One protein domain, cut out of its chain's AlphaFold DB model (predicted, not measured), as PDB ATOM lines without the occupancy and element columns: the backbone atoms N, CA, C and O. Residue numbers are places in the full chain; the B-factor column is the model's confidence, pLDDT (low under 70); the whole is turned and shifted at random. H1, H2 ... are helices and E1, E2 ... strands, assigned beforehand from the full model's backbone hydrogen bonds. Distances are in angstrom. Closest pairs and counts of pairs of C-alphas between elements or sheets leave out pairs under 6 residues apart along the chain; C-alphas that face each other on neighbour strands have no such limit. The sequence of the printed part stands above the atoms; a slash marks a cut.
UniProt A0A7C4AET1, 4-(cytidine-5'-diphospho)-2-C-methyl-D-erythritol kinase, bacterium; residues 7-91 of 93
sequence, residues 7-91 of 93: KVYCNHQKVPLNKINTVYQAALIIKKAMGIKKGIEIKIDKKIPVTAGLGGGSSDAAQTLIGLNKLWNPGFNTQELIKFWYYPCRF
ATOM      1  N   LYS A   7     204.705 266.056 340.684       91.06
ATOM      2  CA  LYS A   7     203.919 266.809 339.704       91.06
ATOM      3  C   LYS A   7     203.587 268.181 340.268       91.06
ATOM      4  O   LYS A   7     203.102 268.283 341.392       91.06
ATOM      5  N   VAL A   8     203.848 269.224 339.484       89.25
ATOM      6  CA  VAL A   8     203.509 270.605 339.837       89.25
ATOM      7  C   VAL A   8     202.445 271.107 338.874       89.25
ATOM      8  O   VAL A   8     202.617 271.057 337.659       89.25
ATOM      9  N   TYR A   9     201.354 271.609 339.434       89.81
ATOM     10  CA  TYR A   9     200.253 272.242 338.728       89.81
ATOM     11  C   TYR A   9     200.193 273.704 339.150       89.81
ATOM     12  O   TYR A   9     200.326 274.013 340.331       89.81
ATOM     13  N   CYS A  10     199.966 274.610 338.207       86.44
ATOM     14  CA  CYS A  10     199.718 276.010 338.521       86.44
ATOM     15  C   CYS A  10     198.583 276.546 337.656       86.44
ATOM     16  O   CYS A  10     198.471 276.194 336.483       86.44
ATOM     17  N   ASN A  11     197.753 277.405 338.239       86.69
ATOM     18  CA  ASN A  11     196.695 278.126 337.533       86.69
ATOM     19  C   ASN A  11     197.234 279.277 336.646       86.69
ATOM     20  O   ASN A  11     196.466 279.869 335.892       86.69
ATOM     21  N   HIS A  12     198.534 279.595 336.708       81.25
ATOM     22  CA  HIS A  12     199.147 280.722 336.004       81.25
ATOM     23  C   HIS A  12     200.205 280.264 334.983       81.25
ATOM     24  O   HIS A  12     201.235 279.699 335.345       81.25
ATOM     25  N   GLN A  13     200.004 280.586 333.698       77.56
ATOM     26  CA  GLN A  13     200.816 280.074 332.573       77.56
ATOM     27  C   GLN A  13     202.303 280.463 332.620       77.56
ATOM     28  O   GLN A  13     203.150 279.736 332.116       77.56
ATOM     29  N   LYS A  14     202.637 281.608 333.234       78.12
ATOM     30  CA  LYS A  14     204.036 282.064 333.370       78.12
ATOM     31  C   LYS A  14     204.857 281.283 334.405       78.12
ATOM     32  O   LYS A  14     206.059 281.511 334.505       78.12
ATOM     33  N   VAL A  15     204.235 280.415 335.205       79.38
ATOM     34  CA  VAL A  15     204.951 279.608 336.198       79.38
ATOM     35  C   VAL A  15     205.433 278.326 335.520       79.38
ATOM     36  O   VAL A  15     204.603 277.563 335.021       79.38
ATOM     37  N   PRO A  16     206.746 278.040 335.497       81.44
ATOM     38  CA  PRO A  16     207.232 276.799 334.914       81.44
ATOM     39  C   PRO A  16     206.697 275.607 335.712       81.44
ATOM     40  O   PRO A  16     206.744 275.611 336.934       81.44
ATOM     41  N   LEU A  17     206.196 274.570 335.045       84.31
ATOM     42  CA  LEU A  17     205.658 273.365 335.707       84.31
ATOM     43  C   LEU A  17     206.650 272.193 335.718       84.31
ATOM     44  O   LEU A  17     206.361 271.114 336.228       84.31
ATOM     45  N   ASN A  18     207.819 272.396 335.114       82.94
ATOM     46  CA  ASN A  18     208.855 271.385 334.981       82.94
ATOM     47  C   ASN A  18     209.863 271.468 336.146       82.94
ATOM     48  O   ASN A  18     209.682 272.188 337.129       82.94
ATOM     49  N   LYS A  19     210.969 270.732 336.009       83.31
ATOM     50  CA  LYS A  19     212.012 270.629 337.036       83.31
ATOM     51  C   LYS A  19     212.701 271.958 337.360       83.31
ATOM     52  O   LYS A  19     213.364 272.021 338.382       83.31
ATOM     53  N   ILE A  20     212.571 273.008 336.545       81.69
ATOM     54  CA  ILE A  20     213.187 274.310 336.858       81.69
ATOM     55  C   ILE A  20     212.381 275.088 337.909       81.69
ATOM     56  O   ILE A  20     212.864 276.086 338.431       81.69
ATOM     57  N   ASN A  21     211.157 274.648 338.234       84.94
ATOM     58  CA  ASN A  21     210.358 275.276 339.276       84.94
ATOM     59  C   ASN A  21     211.019 275.082 340.650       84.94
ATOM     60  O   ASN A  21     211.292 273.960 341.078       84.94
ATOM     61  N   THR A  22     211.220 276.175 341.377       84.88
ATOM     62  CA  THR A  22     211.736 276.185 342.752       84.88
ATOM     63  C   THR A  22     210.895 275.333 343.705       84.88
ATOM     64  O   THR A  22     211.450 274.668 344.573       84.88
ATOM     65  N   VAL A  23     209.576 275.271 343.511       88.81
ATOM     66  CA  VAL A  23     208.654 274.391 344.246       88.81
ATOM     67  C   VAL A  23     208.970 272.922 343.991       88.81
ATOM     68  O   VAL A  23     209.053 272.135 344.934       88.81
ATOM     69  N   TYR A  24     209.199 272.555 342.725       89.75
ATOM     70  CA  TYR A  24     209.604 271.198 342.360       89.75
ATOM     71  C   TYR A  24     210.929 270.834 343.040       89.75
ATOM     72  O   TYR A  24     211.061 269.759 343.625       89.75
ATOM     73  N   GLN A  25     211.908 271.738 342.985       87.50
ATOM     74  CA  GLN A  25     213.229 271.527 343.577       87.50
ATOM     75  C   GLN A  25     213.161 271.394 345.100       87.50
ATOM     76  O   GLN A  25     213.728 270.457 345.659       87.50
ATOM     77  N   ALA A  26     212.413 272.267 345.773       88.69
ATOM     78  CA  ALA A  26     212.216 272.211 347.215       88.69
ATOM     79  C   ALA A  26     211.565 270.889 347.652       88.69
ATOM     80  O   ALA A  26     212.055 270.228 348.569       88.69
ATOM     81  N   ALA A  27     210.520 270.457 346.940       89.75
ATOM     82  CA  ALA A  27     209.869 269.175 347.180       89.75
ATOM     83  C   ALA A  27     210.821 267.989 346.963       89.75
ATOM     84  O   ALA A  27     210.826 267.049 347.754       89.75
ATOM     85  N   LEU A  28     211.667 268.041 345.931       89.31
ATOM     86  CA  LEU A  28     212.667 267.010 345.669       89.31
ATOM     87  C   LEU A  28     213.720 266.929 346.782       89.31
ATOM     88  O   LEU A  28     214.089 265.826 347.181       89.31
ATOM     89  N   ILE A  29     214.201 268.072 347.278       88.12
ATOM     90  CA  ILE A  29     215.222 268.142 348.332       88.12
ATOM     91  C   ILE A  29     214.702 267.516 349.625       88.12
ATOM     92  O   ILE A  29     215.343 266.608 350.153       88.12
ATOM     93  N   ILE A  30     213.533 267.945 350.108       86.44
ATOM     94  CA  ILE A  30     212.980 267.422 351.364       86.44
ATOM     95  C   ILE A  30     212.604 265.943 351.228       86.44
ATOM     96  O   ILE A  30     212.925 265.141 352.100       86.44
ATOM     97  N   LYS A  31     212.040 265.538 350.084       88.25
ATOM     98  CA  LYS A  31     211.740 264.134 349.784       88.25
ATOM     99  C   LYS A  31     212.995 263.259 349.833       88.25
ATOM    100  O   LYS A  31     212.962 262.187 350.431       88.25
ATOM    101  N   LYS A  32     214.104 263.724 349.240       87.25
ATOM    102  CA  LYS A  32     215.405 263.041 349.297       87.25
ATOM    103  C   LYS A  32     215.957 262.987 350.717       87.25
ATOM    104  O   LYS A  32     216.386 261.920 351.137       87.25
ATOM    105  N   ALA A  33     215.913 264.100 351.450       85.62
ATOM    106  CA  ALA A  33     216.385 264.170 352.832       85.62
ATOM    107  C   ALA A  33     215.629 263.197 353.753       85.62
ATOM    108  O   ALA A  33     216.210 262.641 354.677       85.62
ATOM    109  N   MET A  34     214.351 262.955 353.463       83.38
ATOM    110  CA  MET A  34     213.491 262.053 354.227       83.38
ATOM    111  C   MET A  34     213.464 260.607 353.714       83.38
ATOM    112  O   MET A  34     212.827 259.757 354.330       83.38
ATOM    113  N   GLY A  35     214.078 260.317 352.564       85.62
ATOM    114  CA  GLY A  35     214.005 258.993 351.936       85.62
ATOM    115  C   GLY A  35     212.595 258.577 351.490       85.62
ATOM    116  O   GLY A  35     212.316 257.384 351.361       85.62
ATOM    117  N   ILE A  36     211.688 259.531 351.250       85.06
ATOM    118  CA  ILE A  36     210.311 259.231 350.842       85.06
ATOM    119  C   ILE A  36     210.273 258.807 349.371       85.06
ATOM    120  O   ILE A  36     210.699 259.552 348.492       85.06
ATOM    121  N   LYS A  37     209.671 257.643 349.102       84.38
ATOM    122  CA  LYS A  37     209.416 257.109 347.747       84.38
ATOM    123  C   LYS A  37     207.965 257.282 347.273       84.38
ATOM    124  O   LYS A  37     207.508 256.602 346.358       84.38
ATOM    125  N   LYS A  38     207.203 258.135 347.959       84.88
ATOM    126  CA  LYS A  38     205.821 258.461 347.595       84.88
ATOM    127  C   LYS A  38     205.810 259.583 346.559       84.88
ATOM    128  O   LYS A  38     206.590 260.535 346.649       84.88
ATOM    129  N   GLY A  39     204.888 259.481 345.604       87.94
ATOM    130  CA  GLY A  39     204.584 260.572 344.683       87.94
ATOM    131  C   GLY A  39     204.052 261.802 345.420       87.94
ATOM    132  O   GLY A  39     203.426 261.684 346.474       87.94
ATOM    133  N   ILE A  40     204.315 262.985 344.865       89.06
ATOM    134  CA  ILE A  40     203.854 264.268 345.406       89.06
ATOM    135  C   ILE A  40     203.135 265.020 344.302       89.06
ATOM    136  O   ILE A  40     203.682 265.215 343.215       89.06
ATOM    137  N   GLU A  41     201.939 265.497 344.608       90.31
ATOM    138  CA  GLU A  41     201.211 266.427 343.764       90.31
ATOM    139  C   GLU A  41     201.141 267.789 344.451       90.31
ATOM    140  O   GLU A  41     200.707 267.896 345.597       90.31
ATOM    141  N   ILE A  42     201.611 268.828 343.764       89.00
ATOM    142  CA  ILE A  42     201.671 270.190 344.290       89.00
ATOM    143  C   ILE A  42     200.856 271.083 343.373       89.00
ATOM    144  O   ILE A  42     201.155 271.196 342.186       89.00
ATOM    145  N   LYS A  43     199.839 271.739 343.928       89.56
ATOM    146  CA  LYS A  43     198.986 272.675 343.198       89.56
ATOM    147  C   LYS A  43     199.203 274.089 343.723       89.56
ATOM    148  O   LYS A  43     198.966 274.365 344.894       89.56
ATOM    149  N   ILE A  44     199.648 274.972 342.842       85.62
ATOM    150  CA  ILE A  44     199.905 276.383 343.116       85.62
ATOM    151  C   ILE A  44     198.727 277.191 342.569       85.62
ATOM    152  O   ILE A  44     198.537 277.282 341.355       85.62
ATOM    153  N   ASP A  45     197.950 277.793 343.466       85.44
ATOM    154  CA  ASP A  45     196.902 278.753 343.115       85.44
ATOM    155  C   ASP A  45     197.438 280.180 343.295       85.44
ATOM    156  O   ASP A  45     197.434 280.743 344.392       85.44
ATOM    157  N   LYS A  46     197.975 280.767 342.223       78.25
ATOM    158  CA  LYS A  46     198.408 282.166 342.209       78.25
ATOM    159  C   LYS A  46     197.199 283.066 341.996       78.25
ATOM    160  O   LYS A  46     196.590 283.053 340.931       78.25
ATOM    161  N   LYS A  47     196.900 283.882 343.005       78.12
ATOM    162  CA  LYS A  47     195.938 284.995 342.917       78.12
ATOM    163  C   LYS A  47     196.609 286.345 342.655       78.12
ATOM    164  O   LYS A  47     195.931 287.313 342.335       78.12
ATOM    165  N   ILE A  48     197.933 286.398 342.793       72.75
ATOM    166  CA  ILE A  48     198.754 287.572 342.497       72.75
ATOM    167  C   ILE A  48     199.437 287.402 341.133       72.75
ATOM    168  O   ILE A  48     199.862 286.287 340.809       72.75
ATOM    169  N   PRO A  49     199.543 288.473 340.329       66.75
ATOM    170  CA  PRO A  49     200.194 288.413 339.029       66.75
ATOM    171  C   PRO A  49     201.678 288.074 339.183       66.75
ATOM    172  O   PRO A  49     202.358 288.593 340.064       66.75
ATOM    173  N   VAL A  50     202.188 287.218 338.298       65.88
ATOM    174  CA  VAL A  50     203.620 286.906 338.239       65.88
ATOM    175  C   VAL A  50     204.340 288.065 337.544       65.88
ATOM    176  O   VAL A  50     204.318 288.167 336.313       65.88
ATOM    177  N   THR A  51     204.958 288.948 338.325       60.03
ATOM    178  CA  THR A  51     205.826 290.040 337.856       60.03
ATOM    179  C   THR A  51     207.253 289.839 338.368       60.03
ATOM    180  O   THR A  51     207.478 289.155 339.367       60.03
ATOM    181  N   ALA A  52     208.243 290.386 337.654       53.62
ATOM    182  CA  ALA A  52     209.648 290.297 338.043       53.62
ATOM    183  C   ALA A  52     209.842 290.886 339.454       53.62
ATOM    184  O   ALA A  52     209.807 292.098 339.635       53.62
ATOM    185  N   GLY A  53     209.999 290.015 340.456       53.50
ATOM    186  CA  GLY A  53     210.316 290.395 341.836       53.50
ATOM    187  C   GLY A  53     209.156 290.447 342.840       53.50
ATOM    188  O   GLY A  53     209.431 290.574 344.029       53.50
ATOM    189  N   LEU A  54     207.888 290.287 342.442       45.25
ATOM    190  CA  LEU A  54     206.740 290.332 343.368       45.25
ATOM    191  C   LEU A  54     205.874 289.074 343.212       45.25
ATOM    192  O   LEU A  54     205.288 288.823 342.165       45.25
ATOM    193  N   GLY A  55     205.834 288.247 344.264       51.75
ATOM    194  CA  GLY A  55     205.179 286.932 344.239       51.75
ATOM    195  C   GLY A  55     206.073 285.808 343.708       51.75
ATOM    196  O   GLY A  55     205.582 284.917 343.015       51.75
ATOM    197  N   GLY A  56     207.373 285.879 344.005       65.56
ATOM    198  CA  GLY A  56     208.418 285.025 343.443       65.56
ATOM    199  C   GLY A  56     208.309 283.543 343.801       65.56
ATOM    200  O   GLY A  56     207.806 283.166 344.857       65.56
ATOM    201  N   GLY A  57     208.856 282.704 342.916       71.69
ATOM    202  CA  GLY A  57     208.925 281.251 343.100       71.69
ATOM    203  C   GLY A  57     209.692 280.828 344.354       71.69
ATOM    204  O   GLY A  57     209.516 279.697 344.808       71.69
ATOM    205  N   SER A  58     210.488 281.727 344.948       78.12
ATOM    206  CA  SER A  58     210.951 281.551 346.317       78.12
ATOM    207  C   SER A  58     209.730 281.363 347.213       78.12
ATOM    208  O   SER A  58     209.487 280.232 347.591       78.12
ATOM    209  N   SER A  59     208.911 282.365 347.541       81.75
ATOM    210  CA  SER A  59     207.814 282.235 348.530       81.75
ATOM    211  C   SER A  59     206.982 280.943 348.409       81.75
ATOM    212  O   SER A  59     206.704 280.295 349.420       81.75
ATOM    213  N   ASP A  60     206.673 280.511 347.185       84.19
ATOM    214  CA  ASP A  60     205.950 279.259 346.923       84.19
ATOM    215  C   ASP A  60     206.724 278.004 347.379       84.19
ATOM    216  O   ASP A  60     206.144 277.075 347.949       84.19
ATOM    217  N   ALA A  61     208.041 277.964 347.179       86.06
ATOM    218  CA  ALA A  61     208.898 276.879 347.647       86.06
ATOM    219  C   ALA A  61     208.960 276.797 349.187       86.06
ATOM    220  O   ALA A  61     209.011 275.694 349.727       86.06
ATOM    221  N   ALA A  62     208.871 277.916 349.916       86.12
ATOM    222  CA  ALA A  62     208.947 277.931 351.379       86.12
ATOM    223  C   ALA A  62     207.638 277.396 351.928       86.12
ATOM    224  O   ALA A  62     207.629 276.521 352.793       86.12
ATOM    225  N   GLN A  63     206.531 277.859 351.345       88.31
ATOM    226  CA  GLN A  63     205.210 277.356 351.669       88.31
ATOM    227  C   GLN A  63     205.097 275.855 351.381       88.31
ATOM    228  O   GLN A  63     204.509 275.123 352.174       88.31
ATOM    229  N   THR A  64     205.719 275.384 350.297       89.69
ATOM    230  CA  THR A  64     205.790 273.956 349.961       89.69
ATOM    231  C   THR A  64     206.576 273.165 351.004       89.69
ATOM    232  O   THR A  64     206.082 272.143 351.471       89.69
ATOM    233  N   LEU A  65     207.758 273.631 351.422       88.56
ATOM    234  CA  LEU A  65     208.553 272.970 352.467       88.56
ATOM    235  C   LEU A  65     207.784 272.881 353.786       88.56
ATOM    236  O   LEU A  65     207.730 271.818 354.397       88.56
ATOM    237  N   ILE A  66     207.136 273.975 354.195       88.00
ATOM    238  CA  ILE A  66     206.300 274.011 355.400       88.00
ATOM    239  C   ILE A  66     205.118 273.042 355.261       88.00
ATOM    240  O   ILE A  66     204.817 272.301 356.196       88.00
ATOM    241  N   GLY A  67     204.453 273.023 354.104       89.31
ATOM    242  CA  GLY A  67     203.325 272.137 353.823       89.31
ATOM    243  C   GLY A  67     203.712 270.659 353.857       89.31
ATOM    244  O   GLY A  67     203.034 269.872 354.512       89.31
ATOM    245  N   LEU A  68     204.826 270.287 353.223       88.56
ATOM    246  CA  LEU A  68     205.341 268.914 353.226       88.56
ATOM    247  C   LEU A  68     205.822 268.483 354.614       88.56
ATOM    248  O   LEU A  68     205.542 267.360 355.029       88.56
ATOM    249  N   ASN A  69     206.463 269.384 355.364       87.44
ATOM    250  CA  ASN A  69     206.825 269.132 356.757       87.44
ATOM    251  C   ASN A  69     205.579 268.863 357.614       87.44
ATOM    252  O   ASN A  69     205.570 267.951 358.427       87.44
ATOM    253  N   LYS A  70     204.482 269.595 357.399       85.88
ATOM    254  CA  LYS A  70     203.217 269.320 358.098       85.88
ATOM    255  C   LYS A  70     202.564 268.014 357.642       85.88
ATOM    256  O   LYS A  70     202.073 267.266 358.477       85.88
ATOM    257  N   LEU A  71     202.564 267.732 356.339       86.31
ATOM    258  CA  LEU A  71     201.903 266.556 355.762       86.31
ATOM    259  C   LEU A  71     202.561 265.244 356.199       86.31
ATOM    260  O   LEU A  71     201.875 264.259 356.452       86.31
ATOM    261  N   TRP A  72     203.889 265.223 356.256       85.12
ATOM    262  CA  TRP A  72     204.647 264.027 356.618       85.12
ATOM    263  C   TRP A  72     205.082 263.997 358.079       85.12
ATOM    264  O   TRP A  72     205.607 262.981 358.524       85.12
ATOM    265  N   ASN A  73     204.869 265.099 358.802       81.81
ATOM    266  CA  ASN A  73     205.217 265.299 360.203       81.81
ATOM    267  C   ASN A  73     206.597 264.733 360.619       81.81
ATOM    268  O   ASN A  73     206.684 264.017 361.616       81.81
ATOM    269  N   PRO A  74     207.690 265.025 359.888       75.00
ATOM    270  CA  PRO A  74     209.006 264.484 360.215       75.00
ATOM    271  C   PRO A  74     209.707 265.195 361.369       75.00
ATOM    272  O   PRO A  74     210.774 264.756 361.782       75.00
ATOM    273  N   GLY A  75     209.131 266.286 361.880       79.62
ATOM    274  CA  GLY A  75     209.668 267.009 363.029       79.62
ATOM    275  C   GLY A  75     210.786 268.000 362.703       79.62
ATOM    276  O   GLY A  75     211.465 268.435 363.630       79.62
ATOM    277  N   PHE A  76     210.972 268.399 361.435       84.31
ATOM    278  CA  PHE A  76     211.966 269.428 361.116       84.31
ATOM    279  C   PHE A  76     211.585 270.764 361.745       84.31
ATOM    280  O   PHE A  76     210.449 271.238 361.607       84.31
ATOM    281  N   ASN A  77     212.560 271.395 362.391       84.88
ATOM    282  CA  ASN A  77     212.407 272.738 362.926       84.88
ATOM    283  C   ASN A  77     212.580 273.800 361.823       84.88
ATOM    284  O   ASN A  77     213.049 273.533 360.713       84.88
ATOM    285  N   THR A  78     212.221 275.044 362.132       81.50
ATOM    286  CA  THR A  78     212.299 276.157 361.175       81.50
ATOM    287  C   THR A  78     213.707 276.352 360.602       81.50
ATOM    288  O   THR A  78     213.838 276.675 359.425       81.50
ATOM    289  N   GLN A  79     214.770 276.127 361.382       83.88
ATOM    290  CA  GLN A  79     216.148 276.289 360.900       83.88
ATOM    291  C   GLN A  79     216.523 275.225 359.863       83.88
ATOM    292  O   GLN A  79     217.207 275.525 358.886       83.88
ATOM    293  N   GLU A  80     216.063 273.989 360.038       84.69
ATOM    294  CA  GLU A  80     216.264 272.913 359.065       84.69
ATOM    295  C   GLU A  80     215.508 273.191 357.765       84.69
ATOM    296  O   GLU A  80     216.075 273.058 356.679       84.69
ATOM    297  N   LEU A  81     214.271 273.691 357.862       83.38
ATOM    298  CA  LEU A  81     213.511 274.137 356.692       83.38
ATOM    299  C   LEU A  81     214.215 275.286 355.956       83.38
ATOM    300  O   LEU A  81     214.281 275.274 354.726       83.38
ATOM    301  N   ILE A  82     214.805 276.238 356.688       81.94
ATOM    302  CA  ILE A  82     215.604 277.330 356.110       81.94
ATOM    303  C   ILE A  82     216.840 276.789 355.382       81.94
ATOM    304  O   ILE A  82     217.203 277.323 354.335       81.94
ATOM    305  N   LYS A  83     217.477 275.716 355.866       81.75
ATOM    306  CA  LYS A  83     218.581 275.082 355.128       81.75
ATOM    307  C   LYS A  83     218.088 274.562 353.780       81.75
ATOM    308  O   LYS A  83     218.670 274.919 352.758       81.75
ATOM    309  N   PHE A  84     216.994 273.797 353.748       80.50
ATOM    310  CA  PHE A  84     216.424 273.286 352.492       80.50
ATOM    311  C   PHE A  84     215.994 274.396 351.529       80.50
ATOM    312  O   PHE A  84     216.064 274.214 350.317       80.50
ATOM    313  N   TRP A  85     215.605 275.547 352.066       73.25
ATOM    314  CA  TRP A  85     215.311 276.762 351.320       73.25
ATOM    315  C   TRP A  85     216.549 277.476 350.752       73.25
ATOM    316  O   TRP A  85     216.508 277.975 349.631       73.25
ATOM    317  N   TYR A  86     217.659 277.515 351.494       66.62
ATOM    318  CA  TYR A  86     218.900 278.178 351.073       66.62
ATOM    319  C   TYR A  86     219.684 277.388 350.020       66.62
ATOM    320  O   TYR A  86     220.341 277.985 349.164       66.62
ATOM    321  N   TYR A  87     219.623 276.054 350.070       64.00
ATOM    322  CA  TYR A  87     220.300 275.173 349.113       64.00
ATOM    323  C   TYR A  87     219.973 275.477 347.635       64.00
ATOM    324  O   TYR A  87     220.915 275.549 346.847       64.00
ATOM    325  N   PRO A  88     218.707 275.708 347.228       55.75
ATOM    326  CA  PRO A  88     218.395 276.100 345.856       55.75
ATOM    327  C   PRO A  88     218.829 277.535 345.511       55.75
ATOM    328  O   PRO A  88     219.171 277.778 344.361       55.75
ATOM    329  N   CYS A  89     218.894 278.472 346.466       53.31
ATOM    330  CA  CYS A  89     219.339 279.847 346.186       53.31
ATOM    331  C   CYS A  89     220.852 279.964 345.922       53.31
ATOM    332  O   CYS A  89     221.271 280.848 345.186       53.31
ATOM    333  N   ARG A  90     221.690 279.075 346.476       49.41
ATOM    334  CA  ARG A  90     223.161 279.155 346.323       49.41
ATOM    335  C   ARG A  90     223.688 278.708 344.953       49.41
ATOM    336  O   ARG A  90     224.858 278.924 344.666       49.41
ATOM    337  N   PHE A  91     222.838 278.088 344.137       40.19
ATOM    338  CA  PHE A  91     223.146 277.666 342.764       40.19
ATOM    339  C   PHE A  91     222.468 278.542 341.696       40.19
ATOM    340  O   PHE A  91     222.595 278.254 340.510       40.19
TER     341      PHE A  91
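AT A GLANCE: This is residues 7 to 91 of the 93 residues of the protein "4-(cytidine-5'-diphospho)-2-C-methyl-D-erythritol kinase" of bacterium (UniProt A0A7C4AET1). Three helices pack together in a triangle, each touching the other two, and a small sheet of two strands lies beside H1 and H2, on the side away from H3. A long loop, residues 45 to 56, makes one end of the longest axis. The printed part has 85 residues, in the order E1, H1, E2, H2, H3; the sheet E1, E2 is parallel and the class is mostly helix. It is compact, radius of gyration of the C-alphas 12.6 A, spanning 34 by 25 by 22 A.

HOW THE PARTS SIT: E1, residues 7 to 10, and E2, residues 40 to 44, are parallel neighbours at 10 degrees; N 9 and O 42 are 2.8 A apart, within hydrogen-bond range. With H1, residues 22 to 33, they form a strand-helix-strand unit, a helix between two parallel strands, with a left-handed crossover. The closest C-alphas of E1 and H1, Val 8 and Tyr 24, are 6.6 A apart. H2, residues 57 to 72, touches H1, closest C-alphas Val 23 and Ala 61, 4.2 A, the same way at a shallow tilt of 34.7 degrees, only just short of steep. H3, residues 78 to 89, forms a helical hairpin with H2, touching it at Ala 62 and Trp 85, closest C-alphas, 6.5 A, opposite ways at a steep tilt of 42 degrees. H3 touches H1 with residues 84 to 88 alone, closest C-alphas Ile 29 and Phe 84, 6.7 A. E1 and E2 are apart from H3. Every O i to N i+4 pair is within hydrogen-bond range in H1 and H2, and 6 of 8 in H3.

IN THESE COORDINATES: E1 begins at C-alpha 7 (203.919, 266.809, 339.704). H1 is 16.4 A long, E2 12.9 A and H2 22.3 A. H3, 17.0 A, ends at C-alpha 89 (219.339, 279.847, 346.186).

THE WHOLE: The C-alphas farthest apart, Gly 35 and Thr 51, are 35.1 A apart. The printed part has no cut. The links E1 to H1 and E2 to H2 are long. The model's pLDDT is under 70 at residues 49 to 56 and 86 to 91.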